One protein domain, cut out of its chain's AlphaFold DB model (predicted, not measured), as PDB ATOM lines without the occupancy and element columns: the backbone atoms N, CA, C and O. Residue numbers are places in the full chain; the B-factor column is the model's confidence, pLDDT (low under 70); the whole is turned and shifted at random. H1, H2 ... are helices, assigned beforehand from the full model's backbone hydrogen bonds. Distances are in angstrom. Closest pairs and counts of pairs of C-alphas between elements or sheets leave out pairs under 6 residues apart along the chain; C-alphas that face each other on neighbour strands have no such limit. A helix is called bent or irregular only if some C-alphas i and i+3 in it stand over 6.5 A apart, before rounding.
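This is residues 2 to 28, 63 to 96 and 111 to 252 of the 260 residues of the protein "DUF2013 domain-containing protein" of Cryptosporidium hominis (UniProt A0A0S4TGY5). The longest helix, H2, crosses one side of the core helix H6, and on the other side of H6 an up-and-down bundle of H7, H8 and H9, each running against the one before, packs through H8. H5 runs beside H6, H1 crosses H2 and H5 with its residues 22 to 28 sticking out, and short H4 packs on H1 and H6. The printed part has 203 residues with nine named helices, H1 to H9 in order, and no named strand; the class is all helix. It is compact, with a radius of gyration of the C-alphas of 16.7 A and spans of 53 by 45 by 38 A.

H2, residues 65 to 96, is 46.0 A long, from C-alpha 65 at (172.435, 157.745, 113.566) to C-alpha 96 at (179.236, 198.670, 133.344). H6, residues 161 to 183, is 32.8 A long. H1, residues 2 to 28, spans 36.5 A from C-alpha 2 at (161.113, 171.823, 130.255); it has a kink of 61 degrees near residue 22 and is irregular, with C-alphas 24 and 27 being 9.5 A apart. H3 is residues 114 to 120, H4 129 to 136 and H5 140 to 152. H7, residues 192 to 210, 29.2 A, is irregular, with C-alphas 207 and 210 being 7.7 A apart. H8, residues 213 to 229, 25.1 A, is neither bent nor irregular, but only just: C-alphas 214 and 217 are 6.2 A apart. H9 is residues 238 to 251, 20.2 A.

H2, with residues 71 to 79 alone, touches H6 about perpendicular, 74 degrees; their closest C-alphas are those of Ala 75 and Leu 170, 5.1 A. H1 touches H2 at a steep tilt of 43 degrees, closest at the C-alphas of Thr 10 and Leu 70, 6.2 A. H3 is close to H2 but not clearly touching, 6.6 A between the C-alphas of Tyr 86 and Tyr 118. H4 touches H6, closest at the C-alphas of Val 131 and Ile 177, 6.0 A. H5 and H6 form a hairpin at a shallow tilt of 32 degrees, only just short of steep; their closest C-alphas are those of Gly 140 and Ile 177, 6.4 A. H6 touches H8 at 23 degrees, shallow, the same way, closest at the C-alphas of Ser 175 and Cys 221, 4.9 A. H8 forms hairpins with H7 and with H9. H2 and H9 are apart. Every O i to N i+4 pair is within hydrogen-bond range in H2, H3, H4, H5, H6 and H9, against 21 of 23 in H1, 14 of 15 in H7 and 11 of 13 in H8.

The C-alphas farthest apart, those of Ile 24 and Glu 96, are 55.3 A apart. Residues 29 to 62 and 97 to 110 are not printed, with gaps of 11.5 A and 15.5 A between C-alphas. Of the links that are printed whole, none is long. Mean pLDDT of the printed part is 76.8; residues 86 to 96 and 111 to 126 are among those under 70.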
ATOM      1  N   LYS A   2     161.333 172.828 131.318       54.66
ATOM      2  CA  LYS A   2     161.113 171.823 130.255       54.66
ATOM      3  C   LYS A   2     162.419 171.396 129.565       54.66
ATOM      4  O   LYS A   2     162.618 170.205 129.374       54.66
ATOM      5  N   ASP A   3     163.333 172.335 129.326       70.50
ATOM      6  CA  ASP A   3     164.579 172.044 128.597       70.50
ATOM      7  C   ASP A   3     165.572 171.212 129.418       70.50
ATOM      8  O   ASP A   3     166.182 170.297 128.891       70.50
ATOM      9  N   ILE A   4     165.650 171.425 130.738       77.75
ATOM     10  CA  ILE A   4     166.530 170.635 131.624       77.75
ATOM     11  C   ILE A   4     166.080 169.169 131.712       77.75
ATOM     12  O   ILE A   4     166.912 168.269 131.706       77.75
ATOM     13  N   LYS A   5     164.764 168.900 131.739       83.44
ATOM     14  CA  LYS A   5     164.258 167.516 131.709       83.44
ATOM     15  C   LYS A   5     164.651 166.809 130.416       83.44
ATOM     16  O   LYS A   5     165.118 165.678 130.466       83.44
ATOM     17  N   LYS A   6     164.515 167.511 129.287       86.88
ATOM     18  CA  LYS A   6     164.932 167.017 127.977       86.88
ATOM     19  C   LYS A   6     166.438 166.750 127.935       86.88
ATOM     20  O   LYS A   6     166.837 165.677 127.518       86.88
ATOM     21  N   VAL A   7     167.260 167.665 128.453       86.88
ATOM     22  CA  VAL A   7     168.720 167.487 128.579       86.88
ATOM     23  C   VAL A   7     169.060 166.224 129.374       86.88
ATOM     24  O   VAL A   7     169.826 165.393 128.893       86.88
ATOM     25  N   ALA A   8     168.455 166.033 130.548       87.44
ATOM     26  CA  ALA A   8     168.689 164.849 131.372       87.44
ATOM     27  C   ALA A   8     168.247 163.547 130.674       87.44
ATOM     28  O   ALA A   8     168.919 162.522 130.789       87.44
ATOM     29  N   GLU A   9     167.133 163.568 129.938       89.75
ATOM     30  CA  GLU A   9     166.671 162.435 129.125       89.75
ATOM     31  C   GLU A   9     167.636 162.129 127.973       89.75
ATOM     32  O   GLU A   9     168.049 160.978 127.820       89.75
ATOM     33  N   THR A  10     168.072 163.144 127.221       89.19
ATOM     34  CA  THR A  10     169.060 163.008 126.141       89.19
ATOM     35  C   THR A  10     170.373 162.419 126.662       89.19
ATOM     36  O   THR A  10     170.894 161.470 126.077       89.19
ATOM     37  N   ILE A  11     170.884 162.902 127.803       88.62
ATOM     38  CA  ILE A  11     172.105 162.370 128.430       88.62
ATOM     39  C   ILE A  11     171.917 160.903 128.826       88.62
ATOM     40  O   ILE A  11     172.773 160.075 128.520       88.62
ATOM     41  N   LYS A  12     170.787 160.543 129.450       89.44
ATOM     42  CA  LYS A  12     170.495 159.146 129.817       89.44
ATOM     43  C   LYS A  12     170.459 158.224 128.603       89.44
ATOM     44  O   LYS A  12     170.964 157.106 128.684       89.44
ATOM     45  N   LEU A  13     169.889 158.677 127.487       88.94
ATOM     46  CA  LEU A  13     169.860 157.910 126.243       88.94
ATOM     47  C   LEU A  13     171.266 157.728 125.653       88.94
ATOM     48  O   LEU A  13     171.601 156.619 125.241       88.94
ATOM     49  N   LEU A  14     172.110 158.765 125.681       86.75
ATOM     50  CA  LEU A  14     173.514 158.677 125.254       86.75
ATOM     51  C   LEU A  14     174.325 157.716 126.132       86.75
ATOM     52  O   LEU A  14     175.091 156.901 125.619       86.75
ATOM     53  N   VAL A  15     174.118 157.755 127.450       86.75
ATOM     54  CA  VAL A  15     174.759 156.839 128.403       86.75
ATOM     55  C   VAL A  15     174.315 155.401 128.157       86.75
ATOM     56  O   VAL A  15     175.159 154.521 127.999       86.75
ATOM     57  N   ALA A  16     173.008 155.161 128.037       85.75
ATOM     58  CA  ALA A  16     172.472 153.837 127.741       85.75
ATOM     59  C   ALA A  16     172.984 153.303 126.394       85.75
ATOM     60  O   ALA A  16     173.330 152.123 126.289       85.75
ATOM     61  N   TYR A  17     173.079 154.166 125.377       84.81
ATOM     62  CA  TYR A  17     173.711 153.835 124.104       84.81
ATOM     63  C   TYR A  17     175.167 153.413 124.311       84.81
ATOM     64  O   TYR A  17     175.553 152.334 123.856       84.81
ATOM     65  N   ARG A  18     175.972 154.213 125.024       79.62
ATOM     66  CA  ARG A  18     177.398 153.927 125.199       79.62
ATOM     67  C   ARG A  18     177.616 152.634 125.975       79.62
ATOM     68  O   ARG A  18     178.343 151.767 125.493       79.62
ATOM     69  N   GLU A  19     176.927 152.443 127.095       80.81
ATOM     70  CA  GLU A  19     176.995 151.209 127.886       80.81
ATOM     71  C   GLU A  19     176.596 149.975 127.068       80.81
ATOM     72  O   GLU A  19     177.257 148.936 127.132       80.81
ATOM     73  N   LYS A  20     175.533 150.083 126.261       76.31
ATOM     74  CA  LYS A  20     175.099 149.012 125.360       76.31
ATOM     75  C   LYS A  20     176.130 148.758 124.259       76.31
ATOM     76  O   LYS A  20     176.415 147.600 123.967       76.31
ATOM     77  N   SER A  21     176.715 149.805 123.682       67.50
ATOM     78  CA  SER A  21     177.719 149.696 122.618       67.50
ATOM     79  C   SER A  21     178.984 148.979 123.095       67.50
ATOM     80  O   SER A  21     179.458 148.080 122.411       67.50
ATOM     81  N   VAL A  22     179.464 149.277 124.307       67.19
ATOM     82  CA  VAL A  22     180.614 148.588 124.916       67.19
ATOM     83  C   VAL A  22     180.298 147.107 125.145       67.19
ATOM     84  O   VAL A  22     181.136 146.250 124.886       67.19
ATOM     85  N   ARG A  23     179.071 146.776 125.570       56.72
ATOM     86  CA  ARG A  23     178.649 145.377 125.770       56.72
ATOM     87  C   ARG A  23     178.512 144.587 124.468       56.72
ATOM     88  O   ARG A  23     178.815 143.400 124.465       56.72
ATOM     89  N   ILE A  24     178.015 145.213 123.401       52.66
ATOM     90  CA  ILE A  24     177.758 144.545 122.114       52.66
ATOM     91  C   ILE A  24     179.036 144.437 121.286       52.66
ATOM     92  O   ILE A  24     179.309 143.390 120.708       52.66
ATOM     93  N   PHE A  25     179.823 145.508 121.234       50.00
ATOM     94  CA  PHE A  25     180.965 145.603 120.334       50.00
ATOM     95  C   PHE A  25     182.309 145.385 121.038       50.00
ATOM     96  O   PHE A  25     183.304 145.207 120.340       50.00
ATOM     97  N   GLY A  26     182.376 145.364 122.376       55.97
ATOM     98  CA  GLY A  26     183.637 145.268 123.124       55.97
ATOM     99  C   GLY A  26     184.611 146.387 122.733       55.97
ATOM    100  O   GLY A  26     184.194 147.523 122.512       55.97
ATOM    101  N   ASP A  27     185.885 146.039 122.522       46.66
ATOM    102  CA  ASP A  27     186.911 146.914 121.913       46.66
ATOM    103  C   ASP A  27     186.665 147.185 120.402       46.66
ATOM    104  O   ASP A  27     187.515 147.690 119.673       46.66
ATOM    105  N   GLY A  28     185.511 146.793 119.863       41.00
ATOM    106  CA  GLY A  28     185.123 147.033 118.479       41.00
ATOM    107  C   GLY A  28     184.658 148.464 118.225       41.00
ATOM    108  O   GLY A  28     184.962 148.990 117.163       41.00
ATOM    109  N   ILE A  63     179.060 155.182 115.567       70.69
ATOM    110  CA  ILE A  63     177.975 155.787 116.319       70.69
ATOM    111  C   ILE A  63     176.713 155.603 115.483       70.69
ATOM    112  O   ILE A  63     176.724 155.788 114.265       70.69
ATOM    113  N   THR A  64     175.641 155.128 116.107       76.12
ATOM    114  CA  THR A  64     174.369 154.970 115.398       76.12
ATOM    115  C   THR A  64     173.806 156.347 115.080       76.12
ATOM    116  O   THR A  64     173.976 157.262 115.887       76.12
ATOM    117  N   THR A  65     173.085 156.486 113.967       77.12
ATOM    118  CA  THR A  65     172.435 157.745 113.566       77.12
ATOM    119  C   THR A  65     171.638 158.372 114.714       77.12
ATOM    120  O   THR A  65     171.867 159.529 115.037       77.12
ATOM    121  N   ASP A  66     170.847 157.578 115.442       80.50
ATOM    122  CA  ASP A  66     170.067 158.052 116.595       80.50
ATOM    123  C   ASP A  66     170.935 158.678 117.702       80.50
ATOM    124  O   ASP A  66     170.589 159.702 118.283       80.50
ATOM    125  N   ALA A  67     172.092 158.079 117.996       83.12
ATOM    126  CA  ALA A  67     173.007 158.580 119.021       83.12
ATOM    127  C   ALA A  67     173.756 159.830 118.541       83.12
ATOM    128  O   ALA A  67     173.988 160.748 119.327       83.12
ATOM    129  N   ALA A  68     174.094 159.894 117.250       83.44
ATOM    130  CA  ALA A  68     174.638 161.098 116.642       83.44
ATOM    131  C   ALA A  68     173.621 162.249 116.711       83.44
ATOM    132  O   ALA A  68     173.987 163.353 117.103       83.44
ATOM    133  N   ASP A  69     172.352 162.001 116.391       86.44
ATOM    134  CA  ASP A  69     171.286 163.007 116.423       86.44
ATOM    135  C   ASP A  69     171.021 163.521 117.839       86.44
ATOM    136  O   ASP A  69     170.995 164.734 118.044       86.44
ATOM    137  N   LEU A  70     170.949 162.626 118.833       89.75
ATOM    138  CA  LEU A  70     170.856 163.000 120.250       89.75
ATOM    139  C   LEU A  70     172.038 163.870 120.696       89.75
ATOM    140  O   LEU A  70     171.861 164.844 121.430       89.75
ATOM    141  N   LEU A  71     173.252 163.540 120.250       90.75
ATOM    142  CA  LEU A  71     174.441 164.310 120.591       90.75
ATOM    143  C   LEU A  71     174.440 165.698 119.930       90.75
ATOM    144  O   LEU A  71     174.782 166.687 120.577       90.75
ATOM    145  N   ASN A  72     174.014 165.792 118.669       89.31
ATOM    146  CA  ASN A  72     173.870 167.072 117.971       89.31
ATOM    147  C   ASN A  72     172.791 167.943 118.604       89.31
ATOM    148  O   ASN A  72     172.967 169.153 118.708       89.31
ATOM    149  N   GLU A  73     171.693 167.339 119.050       91.56
ATOM    150  CA  GLU A  73     170.636 168.036 119.772       91.56
ATOM    151  C   GLU A  73     171.150 168.594 121.105       91.56
ATOM    152  O   GLU A  73     170.929 169.767 121.406       91.56
ATOM    153  N   LEU A  74     171.892 167.791 121.878       92.56
ATOM    154  CA  LEU A  74     172.516 168.231 123.128       92.56
ATOM    155  C   LEU A  74     173.488 169.396 122.899       92.56
ATOM    156  O   LEU A  74     173.438 170.399 123.614       92.56
ATOM    157  N   ALA A  75     174.338 169.280 121.880       90.69
ATOM    158  CA  ALA A  75     175.291 170.312 121.496       90.69
ATOM    159  C   ALA A  75     174.599 171.593 121.012       90.69
ATOM    160  O   ALA A  75     175.002 172.683 121.406       90.69
ATOM    161  N   ALA A  76     173.528 171.482 120.223       88.94
ATOM    162  CA  ALA A  76     172.749 172.628 119.766       88.94
ATOM    163  C   ALA A  76     172.052 173.345 120.933       88.94
ATOM    164  O   ALA A  76     172.118 174.567 121.021       88.94
ATOM    165  N   MET A  77     171.444 172.604 121.870       90.44
ATOM    166  CA  MET A  77     170.860 173.196 123.082       90.44
ATOM    167  C   MET A  77     171.909 173.959 123.897       90.44
ATOM    168  O   MET A  77     171.630 175.046 124.406       90.44
ATOM    169  N   HIS A  78     173.123 173.412 124.007       89.38
ATOM    170  CA  HIS A  78     174.223 174.082 124.691       89.38
ATOM    171  C   HIS A  78     174.710 175.319 123.942       89.38
ATOM    172  O   HIS A  78     174.903 176.359 124.565       89.38
ATOM    173  N   TYR A  79     174.842 175.231 122.622       85.81
ATOM    174  CA  TYR A  79     175.269 176.335 121.777       85.81
ATOM    175  C   TYR A  79     174.301 177.523 121.844       85.81
ATOM    176  O   TYR A  79     174.732 178.652 122.066       85.81
ATOM    177  N   GLU A  80     172.993 177.282 121.741       84.75
ATOM    178  CA  GLU A  80     171.983 178.343 121.863       84.75
ATOM    179  C   GLU A  80     171.976 178.954 123.277       84.75
ATOM    180  O   GLU A  80     171.945 180.176 123.425       84.75
ATOM    181  N   TRP A  81     172.114 178.135 124.333       85.25
ATOM    182  CA  TRP A  81     172.286 178.656 125.697       85.25
ATOM    183  C   TRP A  81     173.535 179.531 125.819       85.25
ATOM    184  O   TRP A  81     173.487 180.595 126.443       85.25
ATOM    185  N   ALA A  82     174.649 179.098 125.233       79.56
ATOM    186  CA  ALA A  82     175.898 179.834 125.261       79.56
ATOM    187  C   ALA A  82     175.731 181.193 124.573       79.56
ATOM    188  O   ALA A  82     176.011 182.218 125.193       79.56
ATOM    189  N   LEU A  83     175.171 181.228 123.357       75.12
ATOM    190  CA  LEU A  83     174.868 182.463 122.621       75.12
ATOM    191  C   LEU A  83     174.030 183.450 123.448       75.12
ATOM    192  O   LEU A  83     174.392 184.626 123.563       75.12
ATOM    193  N   ASP A  84     172.959 182.971 124.080       75.00
ATOM    194  CA  ASP A  84     172.098 183.790 124.936       75.00
ATOM    195  C   ASP A  84     172.847 184.370 126.142       75.00
ATOM    196  O   ASP A  84     172.591 185.504 126.566       75.00
ATOM    197  N   ASN A  85     173.765 183.605 126.733       71.31
ATOM    198  CA  ASN A  85     174.535 184.052 127.890       71.31
ATOM    199  C   ASN A  85     175.675 184.990 127.498       71.31
ATOM    200  O   ASN A  85     175.873 185.992 128.186       71.31
ATOM    201  N   TYR A  86     176.336 184.773 126.359       66.94
ATOM    202  CA  TYR A  86     177.284 185.737 125.799       66.94
ATOM    203  C   TYR A  86     176.621 187.092 125.553       66.94
ATOM    204  O   TYR A  86     177.161 188.126 125.949       66.94
ATOM    205  N   ALA A  87     175.420 187.107 124.965       60.28
ATOM    206  CA  ALA A  87     174.673 188.340 124.737       60.28
ATOM    207  C   ALA A  87     174.368 189.085 126.052       60.28
ATOM    208  O   ALA A  87     174.489 190.315 126.124       60.28
ATOM    209  N   LYS A  88     174.028 188.354 127.122       63.09
ATOM    210  CA  LYS A  88     173.763 188.926 128.454       63.09
ATOM    211  C   LYS A  88     175.022 189.478 129.116       63.09
ATOM    212  O   LYS A  88     174.982 190.603 129.615       63.09
ATOM    213  N   VAL A  89     176.130 188.731 129.095       59.84
ATOM    214  CA  VAL A  89     177.425 189.179 129.640       59.84
ATOM    215  C   VAL A  89     177.896 190.430 128.904       59.84
ATOM    216  O   VAL A  89     178.194 191.433 129.542       59.84
ATOM    217  N   ARG A  90     177.803 190.450 127.569       55.16
ATOM    218  CA  ARG A  90     178.126 191.624 126.749       55.16
ATOM    219  C   ARG A  90     177.273 192.843 127.096       55.16
ATOM    220  O   ARG A  90     177.789 193.951 127.202       55.16
ATOM    221  N   THR A  91     175.966 192.653 127.265       56.69
ATOM    222  CA  THR A  91     175.053 193.748 127.626       56.69
ATOM    223  C   THR A  91     175.414 194.322 128.995       56.69
ATOM    224  O   THR A  91     175.418 195.540 129.173       56.69
ATOM    225  N   ARG A  92     175.770 193.458 129.951       57.97
ATOM    226  CA  ARG A  92     176.221 193.864 131.282       57.97
ATOM    227  C   ARG A  92     177.558 194.600 131.235       57.97
ATOM    228  O   ARG A  92     177.642 195.686 131.799       57.97
ATOM    229  N   ASP A  93     178.557 194.069 130.537       56.66
ATOM    230  CA  ASP A  93     179.881 194.688 130.410       56.66
ATOM    231  C   ASP A  93     179.788 196.063 129.741       56.66
ATOM    232  O   ASP A  93     180.383 197.029 130.215       56.66
ATOM    233  N   HIS A  94     178.963 196.190 128.698       58.84
ATOM    234  CA  HIS A  94     178.700 197.467 128.039       58.84
ATOM    235  C   HIS A  94     178.010 198.468 128.978       58.84
ATOM    236  O   HIS A  94     178.382 199.641 129.027       58.84
ATOM    237  N   GLN A  95     177.019 198.027 129.758       59.06
ATOM    238  CA  GLN A  95     176.367 198.871 130.763       59.06
ATOM    239  C   GLN A  95     177.327 199.275 131.893       59.06
ATOM    240  O   GLN A  95     177.269 200.405 132.376       59.06
ATOM    241  N   GLU A  96     178.221 198.384 132.325       61.03
ATOM    242  CA  GLU A  96     179.236 198.670 133.344       61.03
ATOM    243  C   GLU A  96     180.323 199.623 132.818       61.03
ATOM    244  O   GLU A  96     180.735 200.534 133.542       61.03
ATOM    245  N   ALA A 111     181.220 198.099 117.017       44.19
ATOM    246  CA  ALA A 111     180.961 197.133 118.062       44.19
ATOM    247  C   ALA A 111     181.970 195.991 117.867       44.19
ATOM    248  O   ALA A 111     182.028 195.460 116.752       44.19
ATOM    249  N   PRO A 112     182.787 195.630 118.884       42.34
ATOM    250  CA  PRO A 112     183.706 194.514 118.739       42.34
ATOM    251  C   PRO A 112     182.898 193.341 118.208       42.34
ATOM    252  O   PRO A 112     181.726 193.170 118.592       42.34
ATOM    253  N   SER A 113     183.473 192.590 117.267       43.78
ATOM    254  CA  SER A 113     182.760 191.444 116.721       43.78
ATOM    255  C   SER A 113     182.254 190.611 117.910       43.78
ATOM    256  O   SER A 113     182.950 190.529 118.930       43.78
ATOM    257  N   PRO A 114     181.032 190.044 117.855       46.97
ATOM    258  CA  PRO A 114     180.477 189.228 118.948       46.97
ATOM    259  C   PRO A 114     181.479 188.213 119.525       46.97
ATOM    260  O   PRO A 114     181.453 187.880 120.704       46.97
ATOM    261  N   TYR A 115     182.415 187.823 118.672       50.53
ATOM    262  CA  TYR A 115     183.568 186.975 118.863       50.53
ATOM    263  C   TYR A 115     184.741 187.551 119.694       50.53
ATOM    264  O   TYR A 115     185.221 186.890 120.610       50.53
ATOM    265  N   LEU A 116     185.195 188.789 119.468       45.38
ATOM    266  CA  LEU A 116     186.189 189.414 120.363       45.38
ATOM    267  C   LEU A 116     185.603 189.663 121.757       45.38
ATOM    268  O   LEU A 116     186.306 189.560 122.759       45.38
ATOM    269  N   SER A 117     184.292 189.914 121.817       45.34
ATOM    270  CA  SER A 117     183.551 189.971 123.076       45.34
ATOM    271  C   SER A 117     183.471 188.611 123.780       45.34
ATOM    272  O   SER A 117     183.578 188.591 125.000       45.34
ATOM    273  N   TYR A 118     183.347 187.491 123.050       48.53
ATOM    274  CA  TYR A 118     183.452 186.128 123.602       48.53
ATOM    275  C   TYR A 118     184.815 185.925 124.278       48.53
ATOM    276  O   TYR A 118     184.870 185.516 125.433       48.53
ATOM    277  N   LEU A 119     185.912 186.274 123.596       45.41
ATOM    278  CA  LEU A 119     187.279 186.111 124.108       45.41
ATOM    279  C   LEU A 119     187.590 186.984 125.325       45.41
ATOM    280  O   LEU A 119     188.344 186.576 126.205       45.41
ATOM    281  N   SER A 120     187.015 188.187 125.369       41.09
ATOM    282  CA  SER A 120     187.143 189.090 126.513       41.09
ATOM    283  C   SER A 120     186.153 188.790 127.635       41.09
ATOM    284  O   SER A 120     186.335 189.281 128.749       41.09
ATOM    285  N   SER A 121     185.086 188.036 127.352       45.41
ATOM    286  CA  SER A 121     184.095 187.682 128.361       45.41
ATOM    287  C   SER A 121     184.705 186.680 129.334       45.41
ATOM    288  O   SER A 121     185.368 185.727 128.938       45.41
ATOM    289  N   GLN A 122     184.438 186.853 130.627       51.47
ATOM    290  CA  GLN A 122     184.771 185.853 131.652       51.47
ATOM    291  C   GLN A 122     183.937 184.567 131.520       51.47
ATOM    292  O   GLN A 122     183.901 183.761 132.447       51.47
ATOM    293  N   TYR A 123     183.222 184.384 130.409       58.44
ATOM    294  CA  TYR A 123     182.441 183.192 130.178       58.44
ATOM    295  C   TYR A 123     183.402 182.033 129.911       58.44
ATOM    296  O   TYR A 123     184.064 181.953 128.878       58.44
ATOM    297  N   ASP A 124     183.472 181.126 130.875       63.00
ATOM    298  CA  ASP A 124     184.214 179.875 130.780       63.00
ATOM    299  C   ASP A 124     183.291 178.682 130.479       63.00
ATOM    300  O   ASP A 124     183.781 177.555 130.394       63.00
ATOM    301  N   GLY A 125     181.985 178.925 130.296       64.38
ATOM    302  CA  GLY A 125     180.971 177.913 129.984       64.38
ATOM    303  C   GLY A 125     180.655 176.943 131.122       64.38
ATOM    304  O   GLY A 125     179.773 176.093 130.996       64.38
ATOM    305  N   ILE A 126     181.330 177.097 132.266       65.94
ATOM    306  CA  ILE A 126     181.250 176.186 133.412       65.94
ATOM    307  C   ILE A 126     179.877 176.254 134.088       65.94
ATOM    308  O   ILE A 126     179.410 175.251 134.623       65.94
ATOM    309  N   ASP A 127     179.199 177.399 133.997       74.19
ATOM    310  CA  ASP A 127     177.866 177.616 134.573       74.19
ATOM    311  C   ASP A 127     176.720 177.104 133.676       74.19
ATOM    312  O   ASP A 127     175.542 177.301 133.986       74.19
ATOM    313  N   SER A 128     177.040 176.454 132.551       84.88
ATOM    314  CA  SER A 128     176.040 175.827 131.686       84.88
ATOM    315  C   SER A 128     175.259 174.773 132.472       84.88
ATOM    316  O   SER A 128     175.860 173.801 132.931       84.88
ATOM    317  N   PRO A 129     173.918 174.877 132.587       86.25
ATOM    318  CA  PRO A 129     173.117 173.853 133.256       86.25
ATOM    319  C   PRO A 129     173.206 172.503 132.533       86.25
ATOM    320  O   PRO A 129     172.989 171.465 133.145       86.25
ATOM    321  N   ILE A 130     173.563 172.508 131.244       90.62
ATOM    322  CA  ILE A 130     173.794 171.294 130.457       90.62
ATOM    323  C   ILE A 130     175.105 170.628 130.880       90.62
ATOM    324  O   ILE A 130     175.123 169.429 131.142       90.62
ATOM    325  N   VAL A 131     176.187 171.400 131.005       90.50
ATOM    326  CA  VAL A 131     177.483 170.890 131.492       90.50
ATOM    327  C   VAL A 131     177.373 170.470 132.960       90.50
ATOM    328  O   VAL A 131     177.905 169.427 133.338       90.50
ATOM    329  N   GLY A 132     176.626 171.231 133.766       88.25
ATOM    330  CA  GLY A 132     176.273 170.890 135.142       88.25
ATOM    331  C   GLY A 132     175.610 169.519 135.238       88.25
ATOM    332  O   GLY A 132     176.145 168.641 135.906       88.25
ATOM    333  N   GLU A 133     174.527 169.285 134.491       90.50
ATOM    334  CA  GLU A 133     173.813 167.998 134.489       90.50
ATOM    335  C   GLU A 133     174.713 166.826 134.049       90.50
ATOM    336  O   GLU A 133     174.684 165.749 134.653       90.50
ATOM    337  N   ILE A 134     175.554 167.027 133.026       90.38
ATOM    338  CA  ILE A 134     176.516 166.012 132.562       90.38
ATOM    339  C   ILE A 134     177.472 165.614 133.695       90.38
ATOM    340  O   ILE A 134     177.774 164.430 133.871       90.38
ATOM    341  N   LEU A 135     177.970 166.584 134.461       89.31
ATOM    342  CA  LEU A 135     179.019 166.352 135.453       89.31
ATOM    343  C   LEU A 135     178.490 165.965 136.832       89.31
ATOM    344  O   LEU A 135     179.122 165.137 137.489       89.31
ATOM    345  N   GLU A 136     177.323 166.460 137.246       86.75
ATOM    346  CA  GLU A 136     176.636 166.024 138.472       86.75
ATOM    347  C   GLU A 136     176.384 164.511 138.459       86.75
ATOM    348  O   GLU A 136     176.606 163.823 139.458       86.75
ATOM    349  N   ASN A 137     176.032 163.969 137.292       83.44
ATOM    350  CA  ASN A 137     175.805 162.540 137.096       83.44
ATOM    351  C   ASN A 137     177.074 161.758 136.687       83.44
ATOM    352  O   ASN A 137     176.996 160.572 136.370       83.44
ATOM    353  N   LYS A 138     178.261 162.386 136.710       86.00
ATOM    354  CA  LYS A 138     179.560 161.781 136.337       86.00
ATOM    355  C   LYS A 138     179.609 161.217 134.907       86.00
ATOM    356  O   LYS A 138     180.339 160.268 134.633       86.00
ATOM    357  N   HIS A 139     178.873 161.819 133.978       88.94
ATOM    358  CA  HIS A 139     178.806 161.392 132.579       88.94
ATOM    359  C   HIS A 139     179.798 162.116 131.658       88.94
ATOM    360  O   HIS A 139     179.806 161.848 130.460       88.94
ATOM    361  N   GLY A 140     180.662 162.990 132.193       86.69
ATOM    362  CA  GLY A 140     181.624 163.777 131.405       86.69
ATOM    363  C   GLY A 140     182.475 162.942 130.445       86.69
ATOM    364  O   GLY A 140     182.542 163.257 129.261       86.69
ATOM    365  N   TYR A 141     183.036 161.827 130.925       85.88
ATOM    366  CA  TYR A 141     183.795 160.896 130.086       85.88
ATOM    367  C   TYR A 141     182.939 160.258 128.998       85.88
ATOM    368  O   TYR A 141     183.316 160.289 127.839       85.88
ATOM    369  N   ILE A 142     181.757 159.753 129.343       87.06
ATOM    370  CA  ILE A 142     180.865 159.094 128.382       87.06
ATOM    371  C   ILE A 142     180.466 160.051 127.253       87.06
ATOM    372  O   ILE A 142     180.524 159.684 126.081       87.06
ATOM    373  N   VAL A 143     180.098 161.289 127.592       88.88
ATOM    374  CA  VAL A 143     179.730 162.299 126.591       88.88
ATOM    375  C   VAL A 143     180.943 162.693 125.746       88.88
ATOM    376  O   VAL A 143     180.819 162.771 124.526       88.88
ATOM    377  N   MET A 144     182.121 162.868 126.359       88.75
ATOM    378  CA  MET A 144     183.379 163.089 125.637       88.75
ATOM    379  C   MET A 144     183.652 161.957 124.639       88.75
ATOM    380  O   MET A 144     183.913 162.229 123.471       88.75
ATOM    381  N   GLU A 145     183.534 160.696 125.056       85.12
ATOM    382  CA  GLU A 145     183.743 159.545 124.177       85.12
ATOM    383  C   GLU A 145     182.756 159.533 123.004       85.12
ATOM    384  O   GLU A 145     183.161 159.301 121.867       85.12
ATOM    385  N   CYS A 146     181.474 159.826 123.243       86.56
ATOM    386  CA  CYS A 146     180.475 159.930 122.178       86.56
ATOM    387  C   CYS A 146     180.821 161.029 121.160       86.56
ATOM    388  O   CYS A 146     180.671 160.802 119.958       86.56
ATOM    389  N   ILE A 147     181.316 162.188 121.615       88.62
ATOM    390  CA  ILE A 147     181.786 163.271 120.735       88.62
ATOM    391  C   ILE A 147     182.974 162.807 119.901       88.62
ATOM    392  O   ILE A 147     182.963 162.968 118.682       88.62
ATOM    393  N   LEU A 148     183.975 162.190 120.526       84.62
ATOM    394  CA  LEU A 148     185.160 161.705 119.825       84.62
ATOM    395  C   LEU A 148     184.818 160.605 118.812       84.62
ATOM    396  O   LEU A 148     185.349 160.620 117.707       84.62
ATOM    397  N   LEU A 149     183.895 159.696 119.133       80.69
ATOM    398  CA  LEU A 149     183.406 158.681 118.194       80.69
ATOM    399  C   LEU A 149     182.718 159.315 116.983       80.69
ATOM    400  O   LEU A 149     182.966 158.877 115.859       80.69
ATOM    401  N   LEU A 150     181.875 160.330 117.204       83.12
ATOM    402  CA  LEU A 150     181.204 161.058 116.128       83.12
ATOM    403  C   LEU A 150     182.214 161.791 115.239       83.12
ATOM    404  O   LEU A 150     182.162 161.647 114.020       83.12
ATOM    405  N   LEU A 151     183.166 162.513 115.836       80.62
ATOM    406  CA  LEU A 151     184.242 163.176 115.098       80.62
ATOM    407  C   LEU A 151     185.072 162.155 114.313       80.62
ATOM    408  O   LEU A 151     185.343 162.352 113.133       80.62
ATOM    409  N   ASN A 152     185.432 161.018 114.914       77.12
ATOM    410  CA  ASN A 152     186.281 160.013 114.271       77.12
ATOM    411  C   ASN A 152     185.635 159.324 113.052       77.12
ATOM    412  O   ASN A 152     186.347 158.720 112.258       77.12
ATOM    413  N   GLN A 153     184.315 159.428 112.884       72.50
ATOM    414  CA  GLN A 153     183.572 158.862 111.749       72.50
ATOM    415  C   GLN A 153     183.379 159.831 110.586       72.50
ATOM    416  O   GLN A 153     182.763 159.469 109.580       72.50
ATOM    417  N   ASN A 154     183.857 161.066 110.722       65.06
ATOM    418  CA  ASN A 154     183.652 162.086 109.713       65.06
ATOM    419  C   ASN A 154     184.527 161.798 108.476       65.06
ATOM    420  O   ASN A 154     185.683 162.201 108.402       65.06
ATOM    421  N   ASN A 155     183.958 161.062 107.514       53.44
ATOM    422  CA  ASN A 155     184.584 160.680 106.240       53.44
ATOM    423  C   ASN A 155     184.077 161.490 105.033       53.44
ATOM    424  O   ASN A 155     184.478 161.212 103.902       53.44
ATOM    425  N   SER A 156     183.163 162.448 105.208       50.00
ATOM    426  CA  SER A 156     182.477 163.076 104.073       50.00
ATOM    427  C   SER A 156     182.910 164.520 103.836       50.00
ATOM    428  O   SER A 156     182.673 165.404 104.650       50.00
ATOM    429  N   ILE A 157     183.466 164.718 102.644       45.28
ATOM    430  CA  ILE A 157     184.063 165.912 102.030       45.28
ATOM    431  C   ILE A 157     183.073 167.090 101.821       45.28
ATOM    432  O   ILE A 157     183.456 168.133 101.295       45.28
ATOM    433  N   GLU A 158     181.813 166.991 102.253       51.06
ATOM    434  CA  GLU A 158     180.818 168.060 102.067       51.06
ATOM    435  C   GLU A 158     180.737 168.995 103.281       51.06
ATOM    436  O   GLU A 158     179.828 168.947 104.112       51.06
ATOM    437  N   TYR A 159     181.719 169.889 103.355       60.50
ATOM    438  CA  TYR A 159     181.771 170.979 104.322       60.50
ATOM    439  C   TYR A 159     180.816 172.117 103.922       60.50
ATOM    440  O   TYR A 159     181.192 173.061 103.229       60.50
ATOM    441  N   GLY A 160     179.551 172.010 104.338       61.91
ATOM    442  CA  GLY A 160     178.548 173.080 104.235       61.91
ATOM    443  C   GLY A 160     178.434 173.935 105.507       61.91
ATOM    444  O   GLY A 160     178.887 173.553 106.583       61.91
ATOM    445  N   THR A 161     177.756 175.082 105.427       63.41
ATOM    446  CA  THR A 161     177.517 175.981 106.579       63.41
ATOM    447  C   THR A 161     176.768 175.315 107.737       63.41
ATOM    448  O   THR A 161     177.121 175.527 108.897       63.41
ATOM    449  N   GLU A 162     175.772 174.473 107.453       68.00
ATOM    450  CA  GLU A 162     175.064 173.703 108.490       68.00
ATOM    451  C   GLU A 162     175.969 172.666 109.165       68.00
ATOM    452  O   GLU A 162     175.906 172.480 110.383       68.00
ATOM    453  N   HIS A 163     176.863 172.045 108.388       71.88
ATOM    454  CA  HIS A 163     177.871 171.120 108.895       71.88
ATOM    455  C   HIS A 163     178.773 171.847 109.900       71.88
ATOM    456  O   HIS A 163     178.901 171.420 111.047       71.88
ATOM    457  N   PHE A 164     179.299 173.017 109.536       71.38
ATOM    458  CA  PHE A 164     180.143 173.813 110.424       71.38
ATOM    459  C   PHE A 164     179.452 174.231 111.724       71.38
ATOM    460  O   PHE A 164     180.064 174.108 112.785       71.38
ATOM    461  N   LYS A 165     178.180 174.665 111.684       74.62
ATOM    462  CA  LYS A 165     177.435 175.015 112.910       74.62
ATOM    463  C   LYS A 165     177.339 173.816 113.858       74.62
ATOM    464  O   LYS A 165     177.568 173.964 115.059       74.62
ATOM    465  N   LYS A 166     177.032 172.631 113.326       80.94
ATOM    466  CA  LYS A 166     176.913 171.393 114.107       80.94
ATOM    467  C   LYS A 166     178.229 171.020 114.796       80.94
ATOM    468  O   LYS A 166     178.236 170.790 116.003       80.94
ATOM    469  N   TYR A 167     179.346 171.032 114.074       80.50
ATOM    470  CA  TYR A 167     180.646 170.671 114.647       80.50
ATOM    471  C   TYR A 167     181.220 171.730 115.588       80.50
ATOM    472  O   TYR A 167     181.767 171.374 116.629       80.50
ATOM    473  N   ALA A 168     181.012 173.016 115.302       79.06
ATOM    474  CA  ALA A 168     181.341 174.078 116.248       79.06
ATOM    475  C   ALA A 168     180.550 173.918 117.560       79.06
ATOM    476  O   ALA A 168     181.124 174.021 118.639       79.06
ATOM    477  N   SER A 169     179.261 173.565 117.482       85.94
ATOM    478  CA  SER A 169     178.430 173.301 118.667       85.94
ATOM    479  C   SER A 169     178.950 172.113 119.486       85.94
ATOM    480  O   SER A 169     179.016 172.184 120.713       85.94
ATOM    481  N   LEU A 170     179.346 171.022 118.815       90.00
ATOM    482  CA  LEU A 170     179.954 169.850 119.461       90.00
ATOM    483  C   LEU A 170     181.280 170.205 120.139       90.00
ATOM    484  O   LEU A 170     181.537 169.772 121.262       90.00
ATOM    485  N   MET A 171     182.111 170.997 119.463       88.94
ATOM    486  CA  MET A 171     183.426 171.385 119.956       88.94
ATOM    487  C   MET A 171     183.340 172.372 121.128       88.94
ATOM    488  O   MET A 171     184.119 172.257 122.076       88.94
ATOM    489  N   LEU A 172     182.355 173.276 121.122       87.00
ATOM    490  CA  LEU A 172     182.044 174.137 122.265       87.00
ATOM    491  C   LEU A 172     181.632 173.297 123.483       87.00
ATOM    492  O   LEU A 172     182.221 173.436 124.554       87.00
ATOM    493  N   LEU A 173     180.693 172.356 123.300       91.25
ATOM    494  CA  LEU A 173     180.260 171.452 124.371       91.25
ATOM    495  C   LEU A 173     181.437 170.650 124.943       91.25
ATOM    496  O   LEU A 173     181.586 170.553 126.161       91.25
ATOM    497  N   LEU A 174     182.295 170.101 124.076       92.25
ATOM    498  CA  LEU A 174     183.500 169.384 124.493       92.25
ATOM    499  C   LEU A 174     184.444 170.287 125.298       92.25
ATOM    500  O   LEU A 174     184.920 169.887 126.360       92.25
ATOM    501  N   SER A 175     184.691 171.506 124.820       89.69
ATOM    502  CA  SER A 175     185.563 172.480 125.484       89.69
ATOM    503  C   SER A 175     185.087 172.796 126.899       89.69
ATOM    504  O   SER A 175     185.886 172.780 127.840       89.69
ATOM    505  N   ASP A 176     183.789 173.028 127.079       88.88
ATOM    506  CA  ASP A 176     183.219 173.392 128.374       88.88
ATOM    507  C   ASP A 176     183.193 172.198 129.347       88.88
ATOM    508  O   ASP A 176     183.527 172.356 130.529       88.88
ATOM    509  N   ILE A 177     182.928 170.978 128.853       91.44
ATOM    510  CA  ILE A 177     183.094 169.736 129.630       91.44
ATOM    511  C   ILE A 177     184.546 169.599 130.108       91.44
ATOM    512  O   ILE A 177     184.784 169.409 131.304       91.44
ATOM    513  N   LEU A 178     185.528 169.750 129.210       89.81
ATOM    514  CA  LEU A 178     186.951 169.639 129.547       89.81
ATOM    515  C   LEU A 178     187.394 170.708 130.552       89.81
ATOM    516  O   LEU A 178     188.113 170.385 131.503       89.81
ATOM    517  N   ARG A 179     186.968 171.971 130.390       87.94
ATOM    518  CA  ARG A 179     187.263 173.044 131.361       87.94
ATOM    519  C   ARG A 179     186.714 172.705 132.735       87.94
ATOM    520  O   ARG A 179     187.442 172.834 133.723       87.94
ATOM    521  N   CYS A 180     185.462 172.266 132.806       88.44
ATOM    522  CA  CYS A 180     184.828 171.975 134.079       88.44
ATOM    523  C   CYS A 180     185.459 170.744 134.753       88.44
ATOM    524  O   CYS A 180     185.853 170.829 135.918       88.44
ATOM    525  N   MET A 181     185.712 169.657 134.014       89.50
ATOM    526  CA  MET A 181     186.425 168.482 134.540       89.50
ATOM    527  C   MET A 181     187.844 168.825 135.013       89.50
ATOM    528  O   MET A 181     188.284 168.383 136.077       89.50
ATOM    529  N   LYS A 182     188.565 169.672 134.270       87.31
ATOM    530  CA  LYS A 182     189.879 170.174 134.683       87.31
ATOM    531  C   LYS A 182     189.797 170.970 135.987       87.31
ATOM    532  O   LYS A 182     190.597 170.735 136.892       87.31
ATOM    533  N   ARG A 183     188.839 171.896 136.107       85.44
ATOM    534  CA  ARG A 183     188.619 172.710 137.318       85.44
ATOM    535  C   ARG A 183     188.274 171.837 138.525       85.44
ATOM    536  O   ARG A 183     188.771 172.091 139.620       85.44
ATOM    537  N   GLN A 184     187.483 170.788 138.312       86.88
ATOM    538  CA  GLN A 184     187.117 169.791 139.320       86.88
ATOM    539  C   GLN A 184     188.235 168.775 139.621       86.88
ATOM    540  O   GLN A 184     188.081 167.969 140.535       86.88
ATOM    541  N   LYS A 185     189.360 168.809 138.888       87.00
ATOM    542  CA  LYS A 185     190.456 167.824 138.965       87.00
ATOM    543  C   LYS A 185     189.997 166.379 138.702       87.00
ATOM    544  O   LYS A 185     190.604 165.439 139.206       87.00
ATOM    545  N   SER A 186     188.935 166.213 137.917       87.00
ATOM    546  CA  SER A 186     188.390 164.918 137.491       87.00
ATOM    547  C   SER A 186     188.852 164.507 136.089       87.00
ATOM    548  O   SER A 186     188.545 163.405 135.650       87.00
ATOM    549  N   LEU A 187     189.604 165.369 135.393       86.19
ATOM    550  CA  LEU A 187     190.200 165.066 134.093       86.19
ATOM    551  C   LEU A 187     191.548 164.335 134.244       86.19
ATOM    552  O   LEU A 187     192.535 164.896 134.716       86.19
ATOM    553  N   HIS A 188     191.585 163.087 133.797       85.62
ATOM    554  CA  HIS A 188     192.747 162.203 133.706       85.62
ATOM    555  C   HIS A 188     193.480 162.374 132.365       85.62
ATOM    556  O   HIS A 188     193.180 161.701 131.379       85.62
ATOM    557  N   CYS A 189     194.451 163.287 132.341       82.00
ATOM    558  CA  CYS A 189     195.187 163.676 131.133       82.00
ATOM    559  C   CYS A 189     196.250 162.660 130.670       82.00
ATOM    560  O   CYS A 189     196.703 162.756 129.539       82.00
ATOM    561  N   ASP A 190     196.645 161.709 131.521       75.81
ATOM    562  CA  ASP A 190     197.635 160.661 131.198       75.81
ATOM    563  C   ASP A 190     196.977 159.391 130.609       75.81
ATOM    564  O   ASP A 190     197.550 158.303 130.628       75.81
ATOM    565  N   THR A 191     195.722 159.488 130.158       78.19
ATOM    566  CA  THR A 191     194.957 158.347 129.633       78.19
ATOM    567  C   THR A 191     195.072 158.243 128.117       78.19
ATOM    568  O   THR A 191     195.189 159.247 127.417       78.19
ATOM    569  N   MET A 192     194.972 157.018 127.592       78.19
ATOM    570  CA  MET A 192     194.948 156.786 126.144       78.19
ATOM    571  C   MET A 192     193.779 157.521 125.469       78.19
ATOM    572  O   MET A 192     193.951 158.068 124.386       78.19
ATOM    573  N   ASP A 193     192.621 157.611 126.128       73.06
ATOM    574  CA  ASP A 193     191.451 158.326 125.600       73.06
ATOM    575  C   ASP A 193     191.722 159.828 125.446       73.06
ATOM    576  O   ASP A 193     191.266 160.460 124.492       73.06
ATOM    577  N   PHE A 194     192.527 160.402 126.347       81.19
ATOM    578  CA  PHE A 194     192.983 161.781 126.223       81.19
ATOM    579  C   PHE A 194     193.978 161.953 125.065       81.19
ATOM    580  O   PHE A 194     193.910 162.948 124.350       81.19
ATOM    581  N   HIS A 195     194.864 160.984 124.819       85.06
ATOM    582  CA  HIS A 195     195.745 161.008 123.643       85.06
ATOM    583  C   HIS A 195     194.952 160.912 122.331       85.06
ATOM    584  O   HIS A 195     195.207 161.681 121.407       85.06
ATOM    585  N   VAL A 196     193.918 160.065 122.278       82.62
ATOM    586  CA  VAL A 196     192.998 159.996 121.130       82.62
ATOM    587  C   VAL A 196     192.289 161.334 120.905       82.62
ATOM    588  O   VAL A 196     192.161 161.778 119.765       82.62
ATOM    589  N   LEU A 197     191.865 162.013 121.976       87.56
ATOM    590  CA  LEU A 197     191.299 163.359 121.883       87.56
ATOM    591  C   LEU A 197     192.276 164.346 121.233       87.56
ATOM    592  O   LEU A 197     191.865 165.115 120.364       87.56
ATOM    593  N   VAL A 198     193.556 164.315 121.621       87.81
ATOM    594  CA  VAL A 198     194.609 165.157 121.025       87.81
ATOM    595  C   VAL A 198     194.742 164.875 119.528       87.81
ATOM    596  O   VAL A 198     194.747 165.806 118.721       87.81
ATOM    597  N   ASP A 199     194.803 163.604 119.147       86.75
ATOM    598  CA  ASP A 199     195.008 163.208 117.757       86.75
ATOM    599  C   ASP A 199     193.807 163.551 116.859       86.75
ATOM    600  O   ASP A 199     193.993 164.066 115.751       86.75
ATOM    601  N   ILE A 200     192.575 163.329 117.338       85.25
ATOM    602  CA  ILE A 200     191.347 163.743 116.640       85.25
ATOM    603  C   ILE A 200     191.333 165.262 116.488       85.25
ATOM    604  O   ILE A 200     191.075 165.762 115.396       85.25
ATOM    605  N   LEU A 201     191.659 166.009 117.544       86.50
ATOM    606  CA  LEU A 201     191.665 167.468 117.494       86.50
ATOM    607  C   LEU A 201     192.655 167.997 116.450       86.50
ATOM    608  O   LEU A 201     192.320 168.911 115.703       86.50
ATOM    609  N   PHE A 202     193.839 167.393 116.339       85.56
ATOM    610  CA  PHE A 202     194.809 167.761 115.307       85.56
ATOM    611  C   PHE A 202     194.265 167.506 113.904       85.56
ATOM    612  O   PHE A 202     194.374 168.378 113.041       85.56
ATOM    613  N   ARG A 203     193.669 166.329 113.670       84.06
ATOM    614  CA  ARG A 203     193.066 165.991 112.376       84.06
ATOM    615  C   ARG A 203     191.993 167.007 111.998       84.06
ATOM    616  O   ARG A 203     192.025 167.551 110.897       84.06
ATOM    617  N   GLU A 204     191.074 167.279 112.916       80.00
ATOM    618  CA  GLU A 204     189.966 168.192 112.661       80.00
ATOM    619  C   GLU A 204     190.433 169.639 112.473       80.00
ATOM    620  O   GLU A 204     189.904 170.345 111.628       80.00
ATOM    621  N   MET A 205     191.462 170.096 113.186       80.25
ATOM    622  CA  MET A 205     192.003 171.444 112.977       80.25
ATOM    623  C   MET A 205     192.644 171.621 111.601       80.25
ATOM    624  O   MET A 205     192.541 172.695 111.014       80.25
ATOM    625  N   VAL A 206     193.274 170.573 111.060       77.44
ATOM    626  CA  VAL A 206     193.784 170.589 109.682       77.44
ATOM    627  C   VAL A 206     192.633 170.667 108.679       77.44
ATOM    628  O   VAL A 206     192.724 171.423 107.716       77.44
ATOM    629  N   ILE A 207     191.546 169.929 108.921       74.00
ATOM    630  CA  ILE A 207     190.323 169.968 108.104       74.00
ATOM    631  C   ILE A 207     189.689 171.361 108.122       74.00
ATOM    632  O   ILE A 207     189.345 171.914 107.081       74.00
ATOM    633  N   MET A 208     189.544 171.928 109.318       72.06
ATOM    634  CA  MET A 208     188.780 173.149 109.564       72.06
ATOM    635  C   MET A 208     189.597 174.426 109.330       72.06
ATOM    636  O   MET A 208     189.109 175.526 109.591       72.06
ATOM    637  N   ARG A 209     190.843 174.296 108.852       70.00
ATOM    638  CA  ARG A 209     191.811 175.392 108.701       70.00
ATOM    639  C   ARG A 209     191.244 176.590 107.939       70.00
ATOM    640  O   ARG A 209     191.492 177.727 108.325       70.00
ATOM    641  N   ASP A 210     190.475 176.329 106.888       65.06
ATOM    642  CA  ASP A 210     189.927 177.371 106.012       65.06
ATOM    643  C   ASP A 210     188.462 177.710 106.355       65.06
ATOM    644  O   ASP A 210     187.803 178.475 105.655       65.06
ATOM    645  N   SER A 211     187.922 177.149 107.443       64.25
ATOM    646  CA  SER A 211     186.504 177.253 107.821       64.25
ATOM    647  C   SER A 211     186.164 178.495 108.657       64.25
ATOM    648  O   SER A 211     185.049 178.611 109.172       64.25
ATOM    649  N   GLY A 212     187.111 179.425 108.811       64.12
ATOM    650  CA  GLY A 212     186.913 180.696 109.510       64.12
ATOM    651  C   GLY A 212     186.384 180.508 110.934       64.12
ATOM    652  O   GLY A 212     187.028 179.883 111.768       64.12
ATOM    653  N   PHE A 213     185.189 181.031 111.221       57.69
ATOM    654  CA  PHE A 213     184.582 181.046 112.560       57.69
ATOM    655  C   PHE A 213     184.483 179.665 113.234       57.69
ATOM    656  O   PHE A 213     184.623 179.569 114.450       57.69
ATOM    657  N   ALA A 214     184.289 178.586 112.470       64.06
ATOM    658  CA  ALA A 214     184.198 177.243 113.041       64.06
ATOM    659  C   ALA A 214     185.540 176.740 113.600       64.06
ATOM    660  O   ALA A 214     185.538 175.965 114.549       64.06
ATOM    661  N   LEU A 215     186.674 177.226 113.079       72.88
ATOM    662  CA  LEU A 215     188.024 176.902 113.552       72.88
ATOM    663  C   LEU A 215     188.273 177.376 114.988       72.88
ATOM    664  O   LEU A 215     189.106 176.821 115.702       72.88
ATOM    665  N   PHE A 216     187.533 178.386 115.435       74.00
ATOM    666  CA  PHE A 216     187.722 178.956 116.756       74.00
ATOM    667  C   PHE A 216     187.409 177.995 117.895       74.00
ATOM    668  O   PHE A 216     188.195 177.899 118.834       74.00
ATOM    669  N   GLU A 217     186.288 177.274 117.833       79.12
ATOM    670  CA  GLU A 217     185.932 176.349 118.913       79.12
ATOM    671  C   GLU A 217     186.990 175.245 119.042       79.12
ATOM    672  O   GLU A 217     187.325 174.813 120.144       79.12
ATOM    673  N   TYR A 218     187.623 174.874 117.926       83.56
ATOM    674  CA  TYR A 218     188.757 173.954 117.913       83.56
ATOM    675  C   TYR A 218     190.018 174.572 118.532       83.56
ATOM    676  O   TYR A 218     190.686 173.911 119.324       83.56
ATOM    677  N   VAL A 219     190.324 175.843 118.247       81.19
ATOM    678  CA  VAL A 219     191.419 176.595 118.897       81.19
ATOM    679  C   VAL A 219     191.196 176.717 120.405       81.19
ATOM    680  O   VAL A 219     192.106 176.473 121.199       81.19
ATOM    681  N   SER A 220     189.971 177.047 120.814       79.81
ATOM    682  CA  SER A 220     189.546 177.138 122.211       79.81
ATOM    683  C   SER A 220     189.732 175.799 122.931       79.81
ATOM    684  O   SER A 220     190.360 175.747 123.997       79.81
ATOM    685  N   CYS A 221     189.289 174.704 122.303       87.81
ATOM    686  CA  CYS A 221     189.502 173.340 122.779       87.81
ATOM    687  C   CYS A 221     190.999 173.012 122.906       87.81
ATOM    688  O   CYS A 221     191.460 172.589 123.971       87.81
ATOM    689  N   LEU A 222     191.791 173.301 121.866       88.00
ATOM    690  CA  LEU A 222     193.231 173.034 121.836       88.00
ATOM    691  C   LEU A 222     193.973 173.781 122.944       88.00
ATOM    692  O   LEU A 222     194.848 173.211 123.593       88.00
ATOM    693  N   ASN A 223     193.600 175.027 123.229       84.44
ATOM    694  CA  ASN A 223     194.196 175.804 124.311       84.44
ATOM    695  C   ASN A 223     193.965 175.143 125.688       84.44
ATOM    696  O   ASN A 223     194.870 175.086 126.528       84.44
ATOM    697  N   ILE A 224     192.774 174.582 125.933       85.88
ATOM    698  CA  ILE A 224     192.487 173.823 127.164       85.88
ATOM    699  C   ILE A 224     193.360 172.569 127.221       85.88
ATOM    700  O   ILE A 224     194.014 172.327 128.244       85.88
ATOM    701  N   VAL A 225     193.402 171.819 126.118       89.25
ATOM    702  CA  VAL A 225     194.155 170.570 125.960       89.25
ATOM    703  C   VAL A 225     195.651 170.794 126.166       89.25
ATOM    704  O   VAL A 225     196.251 170.085 126.967       89.25
ATOM    705  N   ILE A 226     196.256 171.824 125.573       87.00
ATOM    706  CA  ILE A 226     197.673 172.170 125.775       87.00
ATOM    707  C   ILE A 226     197.963 172.432 127.244       87.00
ATOM    708  O   ILE A 226     198.940 171.915 127.784       87.00
ATOM    709  N   LYS A 227     197.108 173.200 127.927       86.56
ATOM    710  CA  LYS A 227     197.272 173.454 129.362       86.56
ATOM    711  C   LYS A 227     197.103 172.174 130.193       86.56
ATOM    712  O   LYS A 227     197.605 172.122 131.311       86.56
ATOM    713  N   CYS A 228     196.356 171.184 129.708       87.38
ATOM    714  CA  CYS A 228     196.232 169.865 130.330       87.38
ATOM    715  C   CYS A 228     197.484 169.012 130.078       87.38
ATOM    716  O   CYS A 228     198.095 168.554 131.042       87.38
ATOM    717  N   ILE A 229     197.954 168.908 128.832       87.81
ATOM    718  CA  ILE A 229     199.212 168.237 128.464       87.81
ATOM    719  C   ILE A 229     200.384 168.839 129.249       87.81
ATOM    720  O   ILE A 229     201.193 168.117 129.826       87.81
ATOM    721  N   ALA A 230     200.447 170.165 129.367       86.31
ATOM    722  CA  ALA A 230     201.479 170.866 130.122       86.31
ATOM    723  C   ALA A 230     201.474 170.541 131.627       86.31
ATOM    724  O   ALA A 230     202.471 170.810 132.291       86.31
ATOM    725  N   SER A 231     200.421 169.922 132.167       85.69
ATOM    726  CA  SER A 231     200.390 169.424 133.551       85.69
ATOM    727  C   SER A 231     200.836 167.960 133.702       85.69
ATOM    728  O   SER A 231     201.158 167.545 134.810       85.69
ATOM    729  N   THR A 232     200.928 167.207 132.600       85.81
ATOM    730  CA  THR A 232     201.355 165.792 132.578       85.81
ATOM    731  C   THR A 232     202.873 165.633 132.595       85.81
ATOM    732  O   THR A 232     203.608 166.580 132.295       85.81
ATOM    733  N   LYS A 233     203.370 164.431 132.908       86.62
ATOM    734  CA  LYS A 233     204.805 164.109 132.812       86.62
ATOM    735  C   LYS A 233     205.237 163.808 131.374       86.62
ATOM    736  O   LYS A 233     206.323 164.222 130.983       86.62
ATOM    737  N   GLU A 234     204.402 163.104 130.611       85.38
ATOM    738  CA  GLU A 234     204.748 162.608 129.271       85.38
ATOM    739  C   GLU A 234     204.734 163.699 128.197       85.38
ATOM    740  O   GLU A 234     205.429 163.567 127.193       85.38
ATOM    741  N   LYS A 235     203.991 164.797 128.417       89.38
ATOM    742  CA  LYS A 235     203.870 165.916 127.465       89.38
ATOM    743  C   LYS A 235     203.498 165.442 126.051       89.38
ATOM    744  O   LYS A 235     204.047 165.943 125.067       89.38
ATOM    745  N   TYR A 236     202.579 164.480 125.955       90.25
ATOM    746  CA  TYR A 236     202.174 163.858 124.695       90.25
ATOM    747  C   TYR A 236     201.863 164.902 123.612       90.25
ATOM    748  O   TYR A 236     201.011 165.768 123.808       90.25
ATOM    749  N   ARG A 237     202.612 164.853 122.499       89.69
ATOM    750  CA  ARG A 237     202.525 165.770 121.339       89.69
ATOM    751  C   ARG A 237     202.498 167.266 121.690       89.69
ATOM    752  O   ARG A 237     202.008 168.082 120.913       89.69
ATOM    753  N   TRP A 238     203.057 167.663 122.838       89.88
ATOM    754  CA  TRP A 238     202.967 169.039 123.340       89.88
ATOM    755  C   TRP A 238     203.535 170.073 122.361       89.88
ATOM    756  O   TRP A 238     202.879 171.074 122.094       89.88
ATOM    757  N   GLY A 239     204.717 169.808 121.790       88.12
ATOM    758  CA  GLY A 239     205.364 170.725 120.843       88.12
ATOM    759  C   GLY A 239     204.572 170.916 119.544       88.12
ATOM    760  O   GLY A 239     204.483 172.030 119.024       88.12
ATOM    761  N   GLU A 240     203.948 169.846 119.047       89.31
ATOM    762  CA  GLU A 240     203.056 169.910 117.886       89.31
ATOM    763  C   GLU A 240     201.788 170.700 118.222       89.31
ATOM    764  O   GLU A 240     201.407 171.587 117.461       89.31
ATOM    765  N   ALA A 241     201.190 170.456 119.394       86.44
ATOM    766  CA  ALA A 241     199.990 171.153 119.847       86.44
ATOM    767  C   ALA A 241     200.237 172.664 119.969       86.44
ATOM    768  O   ALA A 241     199.463 173.463 119.450       86.44
ATOM    769  N   THR A 242     201.340 173.077 120.603       85.31
ATOM    770  CA  THR A 242     201.694 174.499 120.733       85.31
ATOM    771  C   THR A 242     201.975 175.156 119.386       85.31
ATOM    772  O   THR A 242     201.593 176.306 119.181       85.31
ATOM    773  N   SER A 243     202.608 174.430 118.458       86.06
ATOM    774  CA  SER A 243     202.881 174.944 117.110       86.06
ATOM    775  C   SER A 243     201.588 175.109 116.315       86.06
ATOM    776  O   SER A 243     201.370 176.153 115.707       86.06
ATOM    777  N   LEU A 244     200.702 174.110 116.369       84.00
ATOM    778  CA  LEU A 244     199.394 174.153 115.726       84.00
ATOM    779  C   LEU A 244     198.550 175.302 116.278       84.00
ATOM    780  O   LEU A 244     197.972 176.041 115.487       84.00
ATOM    781  N   LEU A 245     198.527 175.505 117.601       82.12
ATOM    782  CA  LEU A 245     197.817 176.628 118.216       82.12
ATOM    783  C   LEU A 245     198.319 177.964 117.659       82.12
ATOM    784  O   LEU A 245     197.518 178.737 117.148       82.12
ATOM    785  N   SER A 246     199.634 178.191 117.676       77.38
ATOM    786  CA  SER A 246     200.234 179.439 117.191       77.38
ATOM    787  C   SER A 246     199.948 179.699 115.709       77.38
ATOM    788  O   SER A 246     199.585 180.817 115.339       77.38
ATOM    789  N   VAL A 247     200.058 178.673 114.856       77.38
ATOM    790  CA  VAL A 247     199.720 178.795 113.430       77.38
ATOM    791  C   VAL A 247     198.235 179.108 113.265       77.38
ATOM    792  O   VAL A 247     197.876 179.994 112.497       77.38
ATOM    793  N   THR A 248     197.364 178.435 114.010       74.56
ATOM    794  CA  THR A 248     195.912 178.587 113.858       74.56
ATOM    795  C   THR A 248     195.415 179.937 114.380       74.56
ATOM    796  O   THR A 248     194.586 180.568 113.733       74.56
ATOM    797  N   GLU A 249     195.965 180.437 115.489       72.44
ATOM    798  CA  GLU A 249     195.678 181.781 116.009       72.44
ATOM    799  C   GLU A 249     196.040 182.878 114.996       72.44
ATOM    800  O   GLU A 249     195.317 183.866 114.889       72.44
ATOM    801  N   SER A 250     197.096 182.687 114.193       68.38
ATOM    802  CA  SER A 250     197.463 183.643 113.135       68.38
ATOM    803  C   SER A 250     196.542 183.621 111.908       68.38
ATOM    804  O   SER A 250     196.542 184.576 111.136       68.38
ATOM    805  N   LEU A 251     195.744 182.561 111.730       65.50
ATOM    806  CA  LEU A 251     194.791 182.425 110.621       65.50
ATOM    807  C   LEU A 251     193.414 183.030 110.927       65.50
ATOM    808  O   LEU A 251     192.624 183.227 110.006       65.50
ATOM    809  N   ILE A 252     193.102 183.325 112.193       63.84
ATOM    810  CA  ILE A 252     191.802 183.888 112.563       63.84
ATOM    811  C   ILE A 252     191.861 185.422 112.543       63.84
ATOM    812  O   ILE A 252     192.508 186.050 113.387       63.84
TER     813      ILE A 252